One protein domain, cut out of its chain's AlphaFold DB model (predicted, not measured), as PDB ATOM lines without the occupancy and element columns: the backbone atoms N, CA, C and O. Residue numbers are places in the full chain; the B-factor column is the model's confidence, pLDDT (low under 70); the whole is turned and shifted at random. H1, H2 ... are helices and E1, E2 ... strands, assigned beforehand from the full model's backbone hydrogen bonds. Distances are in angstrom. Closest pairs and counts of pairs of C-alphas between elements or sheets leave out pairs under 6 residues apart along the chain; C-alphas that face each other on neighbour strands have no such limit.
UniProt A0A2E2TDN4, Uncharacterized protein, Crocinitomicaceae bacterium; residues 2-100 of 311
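What this domain is: This is residues 2 to 100 of the 311 residues of an uncharacterized protein of Crocinitomicaceae bacterium (UniProt A0A2E2TDN4). A two-stranded hairpin, E1 and E2, lies near the middle of an elongated body, with H3, H4 and H5 running back and forth at one end and H1 at the other end, away from the other helices. H3 begins and H4 ends beside E2, while H2 lies to the side of the hairpin and comes near it with its later residues. The printed part has 99 residues with five named helices and two named strands in the order H1, E1, E2, H2, H3, H4, H5; the sheet E1 - E2 is antiparallel and the class is mostly helix. The whole is compact, with a radius of gyration of the C-alphas of 14.5 A, and spans 49 by 28 by 24 A.

Where its parts are: H1, residues 5 to 12, is 10.5 A long from first to last C-alpha and begins with C-alpha 5 at (-18.537, 0.914, -20.079). E1, residues 20 to 24, measures 12.6 A, and E2, residues 30 to 35, measures 13.2 A. H2, residues 41 to 52, is 17.9 A long. H3, residues 58 to 66, is 12.3 A long and begins with C-alpha 58 at (-14.423, 17.055, -39.125). H4, residues 72 to 85, is the longest helix at 19.8 A. H5, residues 90 to 99, is 14.7 A long and ends with C-alpha 99 at (-1.313, 27.098, -53.497).

How they stand to each other: E1 and E2 form a hairpin of antiparallel strands, 169 degrees between directions; N 21 and O 34 are 2.8 A apart and N 23 and O 32 are 2.9 A apart, both within hydrogen-bond range. The closest C-alphas of E2 and H2 are those of His 32 and Ala 51, 5.5 A apart. Those of E2 and H3 are His 32 and Leu 58, 4.9 A, and those of E2 and H4 are Lys 34 and Ala 85, 4.4 A. H3 and H4 touch and form a helical hairpin, at a steep tilt of 43 degrees, opposite ways, with the C-alphas of Leu 58 and Val 81 closest at 6.3 A. H4 and H5 touch and form another, at a shallow tilt of 11 degrees, opposite ways, with the C-alphas of Pro 72 and Tyr 96 closest at 5.7 A. H3 and H5 are close but not clearly touching, the C-alphas of Phe 65 and Ala 92 being 7.8 A apart. H1 is apart from E2, H2, H3, H4 and H5. In H1, H3, H4 and H5 every O i to N i+4 pair is within hydrogen-bond range; in H2 it is 7 of 8.

The domain as a whole: The two C-alphas farthest apart are those of Asp 4 and Leu 100, 49.5 A. The printed part has no cut. The link from H1 to E1 is short, and the other links are tight. The mean pLDDT of the printed part is 93.9, and no printed residue is under 70.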
ATOM      1  N   GLU A   2     -12.030   6.861 -16.390       77.50
ATOM      2  CA  GLU A   2     -13.196   6.107 -16.862       77.50
ATOM      3  C   GLU A   2     -13.282   4.741 -16.170       77.50
ATOM      4  O   GLU A   2     -12.260   4.173 -15.771       77.50
ATOM      5  N   LYS A   3     -14.500   4.225 -16.007       85.31
ATOM      6  CA  LYS A   3     -14.771   2.905 -15.426       85.31
ATOM      7  C   LYS A   3     -15.715   2.129 -16.337       85.31
ATOM      8  O   LYS A   3     -16.538   2.738 -17.019       85.31
ATOM      9  N   ASP A   4     -15.592   0.805 -16.316       86.94
ATOM     10  CA  ASP A   4     -16.526  -0.136 -16.942       86.94
ATOM     11  C   ASP A   4     -16.819   0.199 -18.419       86.94
ATOM     12  O   ASP A   4     -15.914   0.175 -19.257       86.94
ATOM     13  N   GLU A   5     -18.064   0.556 -18.737       85.81
ATOM     14  CA  GLU A   5     -18.537   0.914 -20.079       85.81
ATOM     15  C   GLU A   5     -17.759   2.086 -20.700       85.81
ATOM     16  O   GLU A   5     -17.550   2.114 -21.913       85.81
ATOM     17  N   GLY A   6     -17.265   3.024 -19.883       84.94
ATOM     18  CA  GLY A   6     -16.477   4.168 -20.352       84.94
ATOM     19  C   GLY A   6     -15.120   3.767 -20.939       84.94
ATOM     20  O   GLY A   6     -14.644   4.403 -21.881       84.94
ATOM     21  N   LEU A   7     -14.511   2.681 -20.441       88.62
ATOM     22  CA  LEU A   7     -13.254   2.154 -20.985       88.62
ATOM     23  C   LEU A   7     -13.471   1.514 -22.360       88.62
ATOM     24  O   LEU A   7     -12.701   1.770 -23.286       88.62
ATOM     25  N   GLU A   8     -14.533   0.720 -22.507       90.50
ATOM     26  CA  GLU A   8     -14.861   0.082 -23.786       90.50
ATOM     27  C   GLU A   8     -15.300   1.118 -24.829       90.50
ATOM     28  O   GLU A   8     -14.884   1.051 -25.990       90.50
ATOM     29  N   PHE A   9     -16.059   2.135 -24.410       89.06
ATOM     30  CA  PHE A   9     -16.412   3.268 -25.260       89.06
ATOM     31  C   PHE A   9     -15.165   4.017 -25.742       89.06
ATOM     32  O   PHE A   9     -14.996   4.225 -26.944       89.06
ATOM     33  N   ALA A  10     -14.255   4.373 -24.827       89.56
ATOM     34  CA  ALA A  10     -13.016   5.064 -25.168       89.56
ATOM     35  C   ALA A  10     -12.162   4.258 -26.154       89.56
ATOM     36  O   ALA A  10     -11.656   4.811 -27.129       89.56
ATOM     37  N   LYS A  11     -12.056   2.941 -25.951       88.75
ATOM     38  CA  LYS A  11     -11.342   2.040 -26.859       88.75
ATOM     39  C   LYS A  11     -11.995   1.988 -28.243       88.75
ATOM     40  O   LYS A  11     -11.300   2.154 -29.242       88.75
ATOM     41  N   THR A  12     -13.315   1.813 -28.299       88.81
ATOM     42  CA  THR A  12     -14.085   1.739 -29.553       88.81
ATOM     43  C   THR A  12     -13.965   3.031 -30.362       88.81
ATOM     44  O   THR A  12     -13.785   2.990 -31.575       88.81
ATOM     45  N   GLN A  13     -13.995   4.182 -29.686       89.62
ATOM     46  CA  GLN A  13     -13.923   5.506 -30.313       89.62
ATOM     47  C   GLN A  13     -12.495   6.064 -30.410       89.62
ATOM     48  O   GLN A  13     -12.305   7.225 -30.768       89.62
ATOM     49  N   SER A  14     -11.472   5.258 -30.093       87.94
ATOM     50  CA  SER A  14     -10.059   5.662 -30.113       87.94
ATOM     51  C   SER A  14      -9.752   6.939 -29.309       87.94
ATOM     52  O   SER A  14      -8.913   7.755 -29.697       87.94
ATOM     53  N   VAL A  15     -10.411   7.117 -28.161       90.88
ATOM     54  CA  VAL A  15     -10.122   8.202 -27.216       90.88
ATOM     55  C   VAL A  15      -8.816   7.890 -26.488       90.88
ATOM     56  O   VAL A  15      -8.759   7.008 -25.635       90.88
ATOM     57  N   ARG A  16      -7.752   8.616 -26.843       89.50
ATOM     58  CA  ARG A  16      -6.403   8.455 -26.264       89.50
ATOM     59  C   ARG A  16      -6.046   9.517 -25.226       89.50
ATOM     60  O   ARG A  16      -5.164   9.297 -24.405       89.50
ATOM     61  N   TYR A  17      -6.728  10.657 -25.268       91.00
ATOM     62  CA  TYR A  17      -6.432  11.829 -24.451       91.00
ATOM     63  C   TYR A  17      -7.702  12.305 -23.753       91.00
ATOM     64  O   TYR A  17      -8.796  12.212 -24.312       91.00
ATOM     65  N   TYR A  18      -7.566  12.821 -22.534       89.75
ATOM     66  CA  TYR A  18      -8.696  13.300 -21.743       89.75
ATOM     67  C   TYR A  18      -8.509  14.768 -21.333       89.75
ATOM     68  O   TYR A  18      -7.404  15.139 -20.937       89.75
ATOM     69  N   PRO A  19      -9.582  15.580 -21.367       92.31
ATOM     70  CA  PRO A  19     -10.900  15.239 -21.913       92.31
ATOM     71  C   PRO A  19     -10.889  15.156 -23.452       92.31
ATOM     72  O   PRO A  19     -10.072  15.797 -24.107       92.31
ATOM     73  N   THR A  20     -11.818  14.386 -24.024       94.44
ATOM     74  CA  THR A  20     -12.141  14.405 -25.461       94.44
ATOM     75  C   THR A  20     -13.642  14.614 -25.624       94.44
ATOM     76  O   THR A  20     -14.439  13.886 -25.037       94.44
ATOM     77  N   LEU A  21     -14.028  15.600 -26.429       95.00
ATOM     78  CA  LEU A  21     -15.410  15.857 -26.810       95.00
ATOM     79  C   LEU A  21     -15.707  15.182 -28.145       95.00
ATOM     80  O   LEU A  21     -15.003  15.418 -29.127       95.00
ATOM     81  N   LEU A  22     -16.770  14.381 -28.183       95.19
ATOM     82  CA  LEU A  22     -17.224  13.674 -29.377       95.19
ATOM     83  C   LEU A  22     -18.657  14.078 -29.716       95.19
ATOM     84  O   LEU A  22     -19.539  14.049 -28.858       95.19
ATOM     85  N   PHE A  23     -18.898  14.389 -30.986       95.38
ATOM     86  CA  PHE A  23     -20.234  14.413 -31.569       95.38
ATOM     87  C   PHE A  23     -20.399  13.189 -32.452       95.38
ATOM     88  O   PHE A  23     -19.563  12.935 -33.317       95.38
ATOM     89  N   MET A  24     -21.484  12.450 -32.240       93.25
ATOM     90  CA  MET A  24     -21.783  11.219 -32.963       93.25
ATOM     91  C   MET A  24     -23.095  11.349 -33.730       93.25
ATOM     92  O   MET A  24     -24.004  12.071 -33.313       93.25
ATOM     93  N   ASN A  25     -23.201  10.645 -34.852       91.19
ATOM     94  CA  ASN A  25     -24.457  10.523 -35.582       91.19
ATOM     95  C   ASN A  25     -25.355   9.419 -34.979       91.19
ATOM     96  O   ASN A  25     -24.993   8.732 -34.024       91.19
ATOM     97  N   LYS A  26     -26.544   9.221 -35.564       92.88
ATOM     98  CA  LYS A  26     -27.516   8.202 -35.120       92.88
ATOM     99  C   LYS A  26     -27.017   6.750 -35.221       92.88
ATOM    100  O   LYS A  26     -27.627   5.876 -34.616       92.88
ATOM    101  N   ASN A  27     -25.963   6.499 -35.999       90.75
ATOM    102  CA  ASN A  27     -25.350   5.183 -36.173       90.75
ATOM    103  C   ASN A  27     -24.218   4.935 -35.157       90.75
ATOM    104  O   ASN A  27     -23.649   3.848 -35.145       90.75
ATOM    105  N   GLY A  28     -23.884   5.923 -34.316       88.12
ATOM    106  CA  GLY A  28     -22.775   5.837 -33.363       88.12
ATOM    107  C   GLY A  28     -21.406   6.184 -33.956       88.12
ATOM    108  O   GLY A  28     -20.391   5.927 -33.315       88.12
ATOM    109  N   GLU A  29     -21.356   6.767 -35.155       91.50
ATOM    110  CA  GLU A  29     -20.105   7.175 -35.802       91.50
ATOM    111  C   GLU A  29     -19.742   8.608 -35.391       91.50
ATOM    112  O   GLU A  29     -20.605   9.493 -35.377       91.50
ATOM    113  N   VAL A  30     -18.468   8.857 -35.077       93.94
ATOM    114  CA  VAL A  30     -17.968  10.197 -34.730       93.94
ATOM    115  C   VAL A  30     -17.962  11.091 -35.968       93.94
ATOM    116  O   VAL A  30     -17.309  10.793 -36.961       93.94
ATOM    117  N   VAL A  31     -18.659  12.225 -35.882       95.81
ATOM    118  CA  VAL A  31     -18.729  13.244 -36.945       95.81
ATOM    119  C   VAL A  31     -17.869  14.474 -36.653       95.81
ATOM    120  O   VAL A  31     -17.430  15.167 -37.570       95.81
ATOM    121  N   HIS A  32     -17.622  14.763 -35.374       96.94
ATOM    122  CA  HIS A  32     -16.755  15.855 -34.940       96.94
ATOM    123  C   HIS A  32     -16.094  15.508 -33.609       96.94
ATOM    124  O   HIS A  32     -16.687  14.826 -32.771       96.94
ATOM    125  N   LYS A  33     -14.865  15.985 -33.419       95.88
ATOM    126  CA  LYS A  33     -14.000  15.626 -32.298       95.88
ATOM    127  C   LYS A  33     -13.175  16.835 -31.884       95.88
ATOM    128  O   LYS A  33     -12.727  17.590 -32.743       95.88
ATOM    129  N   LYS A  34     -12.970  16.997 -30.577       95.88
ATOM    130  CA  LYS A  34     -12.000  17.941 -30.019       95.88
ATOM    131  C   LYS A  34     -11.317  17.337 -28.801       95.88
ATOM    132  O   LYS A  34     -11.992  16.816 -27.916       95.88
ATOM    133  N   VAL A  35      -9.995  17.410 -28.758       95.50
ATOM    134  CA  VAL A  35      -9.173  16.996 -27.620       95.50
ATOM    135  C   VAL A  35      -8.864  18.214 -26.750       95.50
ATOM    136  O   VAL A  35      -8.561  19.293 -27.257       95.50
ATOM    137  N   GLY A  36      -8.934  18.035 -25.433       92.69
ATOM    138  CA  GLY A  36      -8.644  19.069 -24.446       92.69
ATOM    139  C   GLY A  36      -9.861  19.887 -24.015       92.69
ATOM    140  O   GLY A  36     -10.989  19.701 -24.475       92.69
ATOM    141  N   THR A  37      -9.625  20.783 -23.060       91.19
ATOM    142  CA  THR A  37     -10.642  21.685 -22.513       91.19
ATOM    143  C   THR A  37     -10.716  22.975 -23.311       91.19
ATOM    144  O   THR A  37      -9.694  23.535 -23.699       91.19
ATOM    145  N   MET A  38     -11.923  23.498 -23.459       91.06
ATOM    146  CA  MET A  38     -12.149  24.882 -23.868       91.06
ATOM    147  C   MET A  38     -12.233  25.783 -22.631       91.06
ATOM    148  O   MET A  38     -12.719  25.342 -21.582       91.06
ATOM    149  N   ILE A  39     -11.734  27.015 -22.743       90.94
ATOM    150  CA  ILE A  39     -11.601  27.947 -21.611       90.94
ATOM    151  C   ILE A  39     -12.956  28.574 -21.299       90.94
ATOM    152  O   ILE A  39     -13.336  28.710 -20.135       90.94
ATOM    153  N   LYS A  40     -13.699  28.967 -22.339       95.38
ATOM    154  CA  LYS A  40     -14.956  29.702 -22.183       95.38
ATOM    155  C   LYS A  40     -16.148  28.786 -22.466       95.38
ATOM    156  O   LYS A  40     -16.144  28.092 -23.481       95.38
ATOM    157  N   PRO A  41     -17.231  28.834 -21.666       94.75
ATOM    158  CA  PRO A  41     -18.441  28.051 -21.931       94.75
ATOM    159  C   PRO A  41     -19.011  28.233 -23.345       94.75
ATOM    160  O   PRO A  41     -19.538  27.287 -23.926       94.75
ATOM    161  N   ILE A  42     -18.875  29.433 -23.920       96.19
ATOM    162  CA  ILE A  42     -19.347  29.736 -25.276       96.19
ATOM    163  C   ILE A  42     -18.651  28.889 -26.354       96.19
ATOM    164  O   ILE A  42     -19.297  28.488 -27.315       96.19
ATOM    165  N   GLU A  43     -17.390  28.508 -26.151       94.19
ATOM    166  CA  GLU A  43     -16.629  27.689 -27.100       94.19
ATOM    167  C   GLU A  43     -17.219  26.269 -27.201       94.19
ATOM    168  O   GLU A  43     -17.286  25.704 -28.289       94.19
ATOM    169  N   TYR A  44     -17.759  25.719 -26.104       94.69
ATOM    170  CA  TYR A  44     -18.489  24.441 -26.132       94.69
ATOM    171  C   TYR A  44     -19.777  24.542 -26.954       94.69
ATOM    172  O   TYR A  44     -20.131  23.612 -27.684       94.69
ATOM    173  N   VAL A  45     -20.482  25.671 -26.844       94.12
ATOM    174  CA  VAL A  45     -21.698  25.929 -27.624       94.12
ATOM    175  C   VAL A  45     -21.358  26.045 -29.108       94.12
ATOM    176  O   VAL A  45     -22.053  25.456 -29.937       94.12
ATOM    177  N   ASP A  46     -20.291  26.763 -29.450       92.94
ATOM    178  CA  ASP A  46     -19.874  26.954 -30.839       92.94
ATOM    179  C   ASP A  46     -19.336  25.661 -31.462       92.94
ATOM    180  O   ASP A  46     -19.716  25.336 -32.585       92.94
ATOM    181  N   PHE A  47     -18.604  24.841 -30.702       94.06
ATOM    182  CA  PHE A  47     -18.222  23.487 -31.115       94.06
ATOM    183  C   PHE A  47     -19.449  22.583 -31.366       94.06
ATOM    184  O   PHE A  47     -19.497  21.806 -32.320       94.06
ATOM    185  N   GLY A  48     -20.509  22.723 -30.563       93.81
ATOM    186  CA  GLY A  48     -21.774  22.028 -30.818       93.81
ATOM    187  C   GLY A  48     -22.519  22.516 -32.063       93.81
ATOM    188  O   GLY A  48     -23.212  21.732 -32.718       93.81
ATOM    189  N   LYS A  49     -22.376  23.795 -32.427       93.19
ATOM    190  CA  LYS A  49     -22.913  24.332 -33.685       93.19
ATOM    191  C   LYS A  49     -22.098  23.850 -34.886       93.19
ATOM    192  O   LYS A  49     -22.712  23.446 -35.874       93.19
ATOM    193  N   SER A  50     -20.764  23.839 -34.806       92.44
ATOM    194  CA  SER A  50     -19.902  23.361 -35.899       92.44
ATOM    195  C   SER A  50     -20.158  21.886 -36.204       92.44
ATOM    196  O   SER A  50     -20.286  21.522 -37.368       92.44
ATOM    197  N   ALA A  51     -20.378  21.054 -35.179       94.12
ATOM    198  CA  ALA A  51     -20.725  19.643 -35.352       94.12
ATOM    199  C   ALA A  51     -21.982  19.420 -36.218       94.12
ATOM    200  O   ALA A  51     -22.061  18.437 -36.960       94.12
ATOM    201  N   LYS A  52     -22.957  20.339 -36.151       92.38
ATOM    202  CA  LYS A  52     -24.200  20.292 -36.940       92.38
ATOM    203  C   LYS A  52     -24.031  20.774 -38.380       92.38
ATOM    204  O   LYS A  52     -24.928  20.538 -39.185       92.38
ATOM    205  N   ASN A  53     -22.934  21.457 -38.709       93.25
ATOM    206  CA  ASN A  53     -22.654  21.897 -40.068       93.25
ATOM    207  C   ASN A  53     -22.046  20.729 -40.870       93.25
ATOM    208  O   ASN A  53     -20.874  20.411 -40.661       93.25
ATOM    209  N   PRO A  54     -22.774  20.117 -41.824       91.75
ATOM    210  CA  PRO A  54     -22.284  18.950 -42.558       91.75
ATOM    211  C   PRO A  54     -21.069  19.249 -43.445       91.75
ATOM    212  O   PRO A  54     -20.420  18.316 -43.889       91.75
ATOM    213  N   LYS A  55     -20.754  20.526 -43.712       93.50
ATOM    214  CA  LYS A  55     -19.561  20.941 -44.469       93.50
ATOM    215  C   LYS A  55     -18.426  21.487 -43.597       93.50
ATOM    216  O   LYS A  55     -17.350  21.752 -44.126       93.50
ATOM    217  N   GLY A  56     -18.692  21.723 -42.311       92.31
ATOM    218  CA  GLY A  56     -17.765  22.382 -41.385       92.31
ATOM    219  C   GLY A  56     -17.361  21.532 -40.181       92.31
ATOM    220  O   GLY A  56     -16.508  21.945 -39.405       92.31
ATOM    221  N   ASN A  57     -17.969  20.360 -39.999       96.25
ATOM    222  CA  ASN A  57     -17.483  19.377 -39.039       96.25
ATOM    223  C   ASN A  57     -16.289  18.592 -39.613       96.25
ATOM    224  O   ASN A  57     -15.959  18.706 -40.793       96.25
ATOM    225  N   LEU A  58     -15.644  17.785 -38.765       97.19
ATOM    226  CA  LEU A  58     -14.423  17.055 -39.125       97.19
ATOM    227  C   LEU A  58     -14.636  16.152 -40.347       97.19
ATOM    228  O   LEU A  58     -13.857  16.211 -41.292       97.19
ATOM    229  N   VAL A  59     -15.704  15.349 -40.352       97.06
ATOM    230  CA  VAL A  59     -16.000  14.441 -41.473       97.06
ATOM    231  C   VAL A  59     -16.263  15.217 -42.765       97.06
ATOM    232  O   VAL A  59     -15.678  14.897 -43.795       97.06
ATOM    233  N   GLY A  60     -17.072  16.274 -42.711       97.38
ATOM    234  CA  GLY A  60     -17.399  17.092 -43.876       97.38
ATOM    235  C   GLY A  60     -16.197  17.829 -44.461       97.38
ATOM    236  O   GLY A  60     -16.058  17.915 -45.680       97.38
ATOM    237  N   MET A  61     -15.299  18.340 -43.616       98.19
ATOM    238  CA  MET A  61     -14.055  18.952 -44.091       98.19
ATOM    239  C   MET A  61     -13.091  17.907 -44.671       98.19
ATOM    240  O   MET A  61     -12.513  18.154 -45.727       98.19
ATOM    241  N   ASN A  62     -12.993  16.710 -44.076       97.94
ATOM    242  CA  ASN A  62     -12.229  15.604 -44.664       97.94
ATOM    243  C   ASN A  62     -12.747  15.257 -46.073       97.94
ATOM    244  O   ASN A  62     -11.956  15.112 -47.003       97.94
ATOM    245  N   GLU A  63     -14.067  15.148 -46.249       97.94
ATOM    246  CA  GLU A  63     -14.697  14.863 -47.545       97.94
ATOM    247  C   GLU A  63     -14.418  15.959 -48.580       97.94
ATOM    248  O   GLU A  63     -14.067  15.648 -49.719       97.94
ATOM    249  N   ARG A  64     -14.519  17.237 -48.191       98.00
ATOM    250  CA  ARG A  64     -14.189  18.383 -49.059       98.00
ATOM    251  C   ARG A  64     -12.730  18.352 -49.507       98.00
ATOM    252  O   ARG A  64     -12.455  18.492 -50.698       98.00
ATOM    253  N   PHE A  65     -11.812  18.095 -48.576       98.25
ATOM    254  CA  PHE A  65     -10.384  18.008 -48.868       98.25
ATOM    255  C   PHE A  65     -10.057  16.840 -49.809       98.25
ATOM    256  O   PHE A  65      -9.376  17.023 -50.815       98.25
ATOM    257  N   VAL A  66     -10.600  15.646 -49.540       97.44
ATOM    258  CA  VAL A  66     -10.458  14.473 -50.427       97.44
ATOM    259  C   VAL A  66     -11.096  14.725 -51.797       97.44
ATOM    260  O   VAL A  66     -10.580  14.259 -52.811       97.44
ATOM    261  N   GLY A  67     -12.181  15.501 -51.841       97.31
ATOM    262  CA  GLY A  67     -12.833  15.969 -53.064       97.31
ATOM    263  C   GLY A  67     -12.030  16.999 -53.869       97.31
ATOM    264  O   GLY A  67     -12.450  17.354 -54.968       97.31
ATOM    265  N   GLY A  68     -10.880  17.455 -53.362       96.38
ATOM    266  CA  GLY A  68      -9.959  18.354 -54.056       96.38
ATOM    267  C   GLY A  68     -10.101  19.831 -53.691       96.38
ATOM    268  O   GLY A  68      -9.457  20.667 -54.324       96.38
ATOM    269  N   GLU A  69     -10.915  20.177 -52.691       96.94
ATOM    270  CA  GLU A  69     -10.962  21.545 -52.182       96.94
ATOM    271  C   GLU A  69      -9.676  21.858 -51.411       96.94
ATOM    272  O   GLU A  69      -9.330  21.182 -50.443       96.94
ATOM    273  N   LYS A  70      -8.949  22.875 -51.870       95.62
ATOM    274  CA  LYS A  70      -7.631  23.237 -51.336       95.62
ATOM    275  C   LYS A  70      -7.384  24.740 -51.289       95.62
ATOM    276  O   LYS A  70      -6.236  25.154 -51.201       95.62
ATOM    277  N   THR A  71      -8.437  25.555 -51.379       95.00
ATOM    278  CA  THR A  71      -8.265  27.010 -51.290       95.00
ATOM    279  C   THR A  71      -7.622  27.366 -49.945       95.00
ATOM    280  O   THR A  71      -7.938  26.711 -48.944       95.00
ATOM    281  N   PRO A  72      -6.730  28.370 -49.892       93.44
ATOM    282  CA  PRO A  72      -6.054  28.754 -48.657       93.44
ATOM    283  C   PRO A  72      -7.015  28.948 -47.478       93.44
ATOM    284  O   PRO A  72      -6.778  28.394 -46.409       93.44
ATOM    285  N   GLU A  73      -8.149  29.618 -47.694       94.38
ATOM    286  CA  GLU A  73      -9.154  29.884 -46.656       94.38
ATOM    287  C   GLU A  73      -9.774  28.596 -46.099       94.38
ATOM    288  O   GLU A  73      -9.993  28.473 -44.897       94.38
ATOM    289  N   PHE A  74     -10.038  27.609 -46.959       96.81
ATOM    290  CA  PHE A  74     -10.567  26.322 -46.516       96.81
ATOM    291  C   PHE A  74      -9.524  25.538 -45.716       96.81
ATOM    292  O   PHE A  74      -9.847  24.953 -44.683       96.81
ATOM    293  N   ILE A  75      -8.278  25.509 -46.193       97.56
ATOM    294  CA  ILE A  75      -7.219  24.737 -45.544       97.56
ATOM    295  C   ILE A  75      -6.880  25.306 -44.165       97.56
ATOM    296  O   ILE A  75      -6.613  24.534 -43.250       97.56
ATOM    297  N   GLU A  76      -6.940  26.622 -43.986       95.69
ATOM    298  CA  GLU A  76      -6.772  27.266 -42.681       95.69
ATOM    299  C   GLU A  76      -7.801  26.776 -41.656       95.69
ATOM    300  O   GLU A  76      -7.419  26.255 -40.607       95.69
ATOM    301  N   GLU A  77      -9.095  26.852 -41.985       96.12
ATOM    302  CA  GLU A  77     -10.168  26.337 -41.120       96.12
ATOM    303  C   GLU A  77     -10.005  24.830 -40.864       96.12
ATOM    304  O   GLU A  77     -10.232  24.325 -39.762       96.12
ATOM    305  N   TYR A  78      -9.585  24.090 -41.889       98.00
ATOM    306  CA  TYR A  78      -9.413  22.650 -41.801       98.00
ATOM    307  C   TYR A  78      -8.228  22.248 -40.911       98.00
ATOM    308  O   TYR A  78      -8.346  21.294 -40.140       98.00
ATOM    309  N   LEU A  79      -7.113  22.984 -40.949       98.12
ATOM    310  CA  LEU A  79      -5.965  22.772 -40.061       98.12
ATOM    311  C   LEU A  79      -6.348  22.960 -38.590       98.12
ATOM    312  O   LEU A  79      -5.945  22.153 -37.750       98.12
ATOM    313  N   GLU A  80      -7.175  23.961 -38.280       95.94
ATOM    314  CA  GLU A  80      -7.701  24.169 -36.926       95.94
ATOM    315  C   GLU A  80      -8.564  22.988 -36.466       95.94
ATOM    316  O   GLU A  80      -8.432  22.511 -35.333       95.94
ATOM    317  N   VAL A  81      -9.427  22.478 -37.351       96.81
ATOM    318  CA  VAL A  81     -10.288  21.320 -37.073       96.81
ATOM    319  C   VAL A  81      -9.472  20.040 -36.876       96.81
ATOM    320  O   VAL A  81      -9.729  19.309 -35.917       96.81
ATOM    321  N   LEU A  82      -8.473  19.779 -37.724       97.75
ATOM    322  CA  LEU A  82      -7.580  18.623 -37.599       97.75
ATOM    323  C   LEU A  82      -6.768  18.687 -36.305       97.75
ATOM    324  O   LEU A  82      -6.797  17.744 -35.516       97.75
ATOM    325  N   SER A  83      -6.112  19.818 -36.044       96.00
ATOM    326  CA  SER A  83      -5.319  20.029 -34.830       96.00
ATOM    327  C   SER A  83      -6.173  19.909 -33.571       96.00
ATOM    328  O   SER A  83      -5.827  19.180 -32.639       96.00
ATOM    329  N   GLY A  84      -7.358  20.529 -33.569       94.81
ATOM    330  CA  GLY A  84      -8.321  20.405 -32.481       94.81
ATOM    331  C   GLY A  84      -8.773  18.962 -32.246       94.81
ATOM    332  O   GLY A  84      -8.975  18.571 -31.098       94.81
ATOM    333  N   ALA A  85      -8.900  18.159 -33.301       95.38
ATOM    334  CA  ALA A  85      -9.231  16.739 -33.224       95.38
ATOM    335  C   ALA A  85      -8.015  15.830 -32.951       95.38
ATOM    336  O   ALA A  85      -8.200  14.626 -32.759       95.38
ATOM    337  N   TYR A  86      -6.802  16.391 -32.876       94.00
ATOM    338  CA  TYR A  86      -5.538  15.657 -32.773       94.00
ATOM    339  C   TYR A  86      -5.318  14.682 -33.946       94.00
ATOM    340  O   TYR A  86      -4.810  13.575 -33.770       94.00
ATOM    341  N   GLU A  87      -5.761  15.088 -35.135       95.25
ATOM    342  CA  GLU A  87      -5.562  14.380 -36.399       95.25
ATOM    343  C   GLU A  87      -4.333  14.940 -37.145       95.25
ATOM    344  O   GLU A  87      -3.992  16.114 -36.967       95.25
ATOM    345  N   PRO A  88      -3.659  14.142 -37.996       94.94
ATOM    346  CA  PRO A  88      -2.484  14.598 -38.739       94.94
ATOM    347  C   PRO A  88      -2.785  15.780 -39.669       94.94
ATOM    348  O   PRO A  88      -3.714  15.730 -40.477       94.94
ATOM    349  N   THR A  89      -1.952  16.819 -39.608       97.31
ATOM    350  CA  THR A  89      -2.103  18.056 -40.390       97.31
ATOM    351  C   THR A  89      -1.258  18.079 -41.664       97.31
ATOM    352  O   THR A  89      -1.526  18.890 -42.549       97.31
ATOM    353  N   ASP A  90      -0.283  17.176 -41.814       95.75
ATOM    354  CA  ASP A  90       0.778  17.261 -42.833       95.75
ATOM    355  C   ASP A  90       0.242  17.350 -44.266       95.75
ATOM    356  O   ASP A  90       0.747  18.105 -45.095       95.75
ATOM    357  N   LYS A  91      -0.810  16.587 -44.584       96.62
ATOM    358  CA  LYS A  91      -1.405  16.586 -45.930       96.62
ATOM    359  C   LYS A  91      -2.101  17.907 -46.248       96.62
ATOM    360  O   LYS A  91      -1.920  18.428 -47.346       96.62
ATOM    361  N   ALA A  92      -2.881  18.432 -45.303       97.75
ATOM    362  CA  ALA A  92      -3.560  19.714 -45.460       97.75
ATOM    363  C   ALA A  92      -2.532  20.847 -45.555       97.75
ATOM    364  O   ALA A  92      -2.603  21.672 -46.459       97.75
ATOM    365  N   LEU A  93      -1.510  20.819 -44.700       97.50
ATOM    366  CA  LEU A  93      -0.450  21.820 -44.677       97.50
ATOM    367  C   LEU A  93       0.365  21.843 -45.982       97.50
ATOM    368  O   LEU A  93       0.611  22.904 -46.549       97.50
ATOM    369  N   ASN A  94       0.703  20.675 -46.531       96.56
ATOM    370  CA  ASN A  94       1.362  20.591 -47.836       96.56
ATOM    371  C   ASN A  94       0.476  21.103 -48.983       96.56
ATOM    372  O   ASN A  94       0.984  21.741 -49.908       96.56
ATOM    373  N   ALA A  95      -0.838  20.863 -48.926       96.94
ATOM    374  CA  ALA A  95      -1.779  21.432 -49.888       96.94
ATOM    375  C   ALA A  95      -1.833  22.965 -49.780       96.94
ATOM    376  O   ALA A  95      -1.756  23.627 -50.814       96.94
ATOM    377  N   TYR A  96      -1.848  23.521 -48.560       97.31
ATOM    378  CA  TYR A  96      -1.748  24.966 -48.322       97.31
ATOM    379  C   TYR A  96      -0.530  25.555 -49.031       97.31
ATOM    380  O   TYR A  96      -0.657  26.422 -49.889       97.31
ATOM    381  N   TYR A  97       0.658  25.006 -48.758       96.94
ATOM    382  CA  TYR A  97       1.902  25.490 -49.352       96.94
ATOM    383  C   TYR A  97       1.945  25.348 -50.873       96.94
ATOM    384  O   TYR A  97       2.666  26.099 -51.530       96.94
ATOM    385  N   SER A  98       1.219  24.388 -51.452       94.62
ATOM    386  CA  SER A  98       1.165  24.204 -52.905       94.62
ATOM    387  C   SER A  98       0.402  25.316 -53.631       94.62
ATOM    388  O   SER A  98       0.727  25.593 -54.781       94.62
ATOM    389  N   GLU A  99      -0.533  25.981 -52.948       94.62
ATOM    390  CA  GLU A  99      -1.313  27.098 -53.497       94.62
ATOM    391  C   GLU A  99      -0.638  28.461 -53.302       94.62
ATOM    392  O   GLU A  99      -1.041  29.434 -53.935       94.62
ATOM    393  N   LEU A 100       0.385  28.540 -52.444       94.19
ATOM    394  CA  LEU A 100       1.097  29.788 -52.179       94.19
ATOM    395  C   LEU A 100       2.176  30.083 -53.227       94.19
ATOM    396  O   LEU A 100       2.989  29.210 -53.572       94.19
TER     397      LEU A 100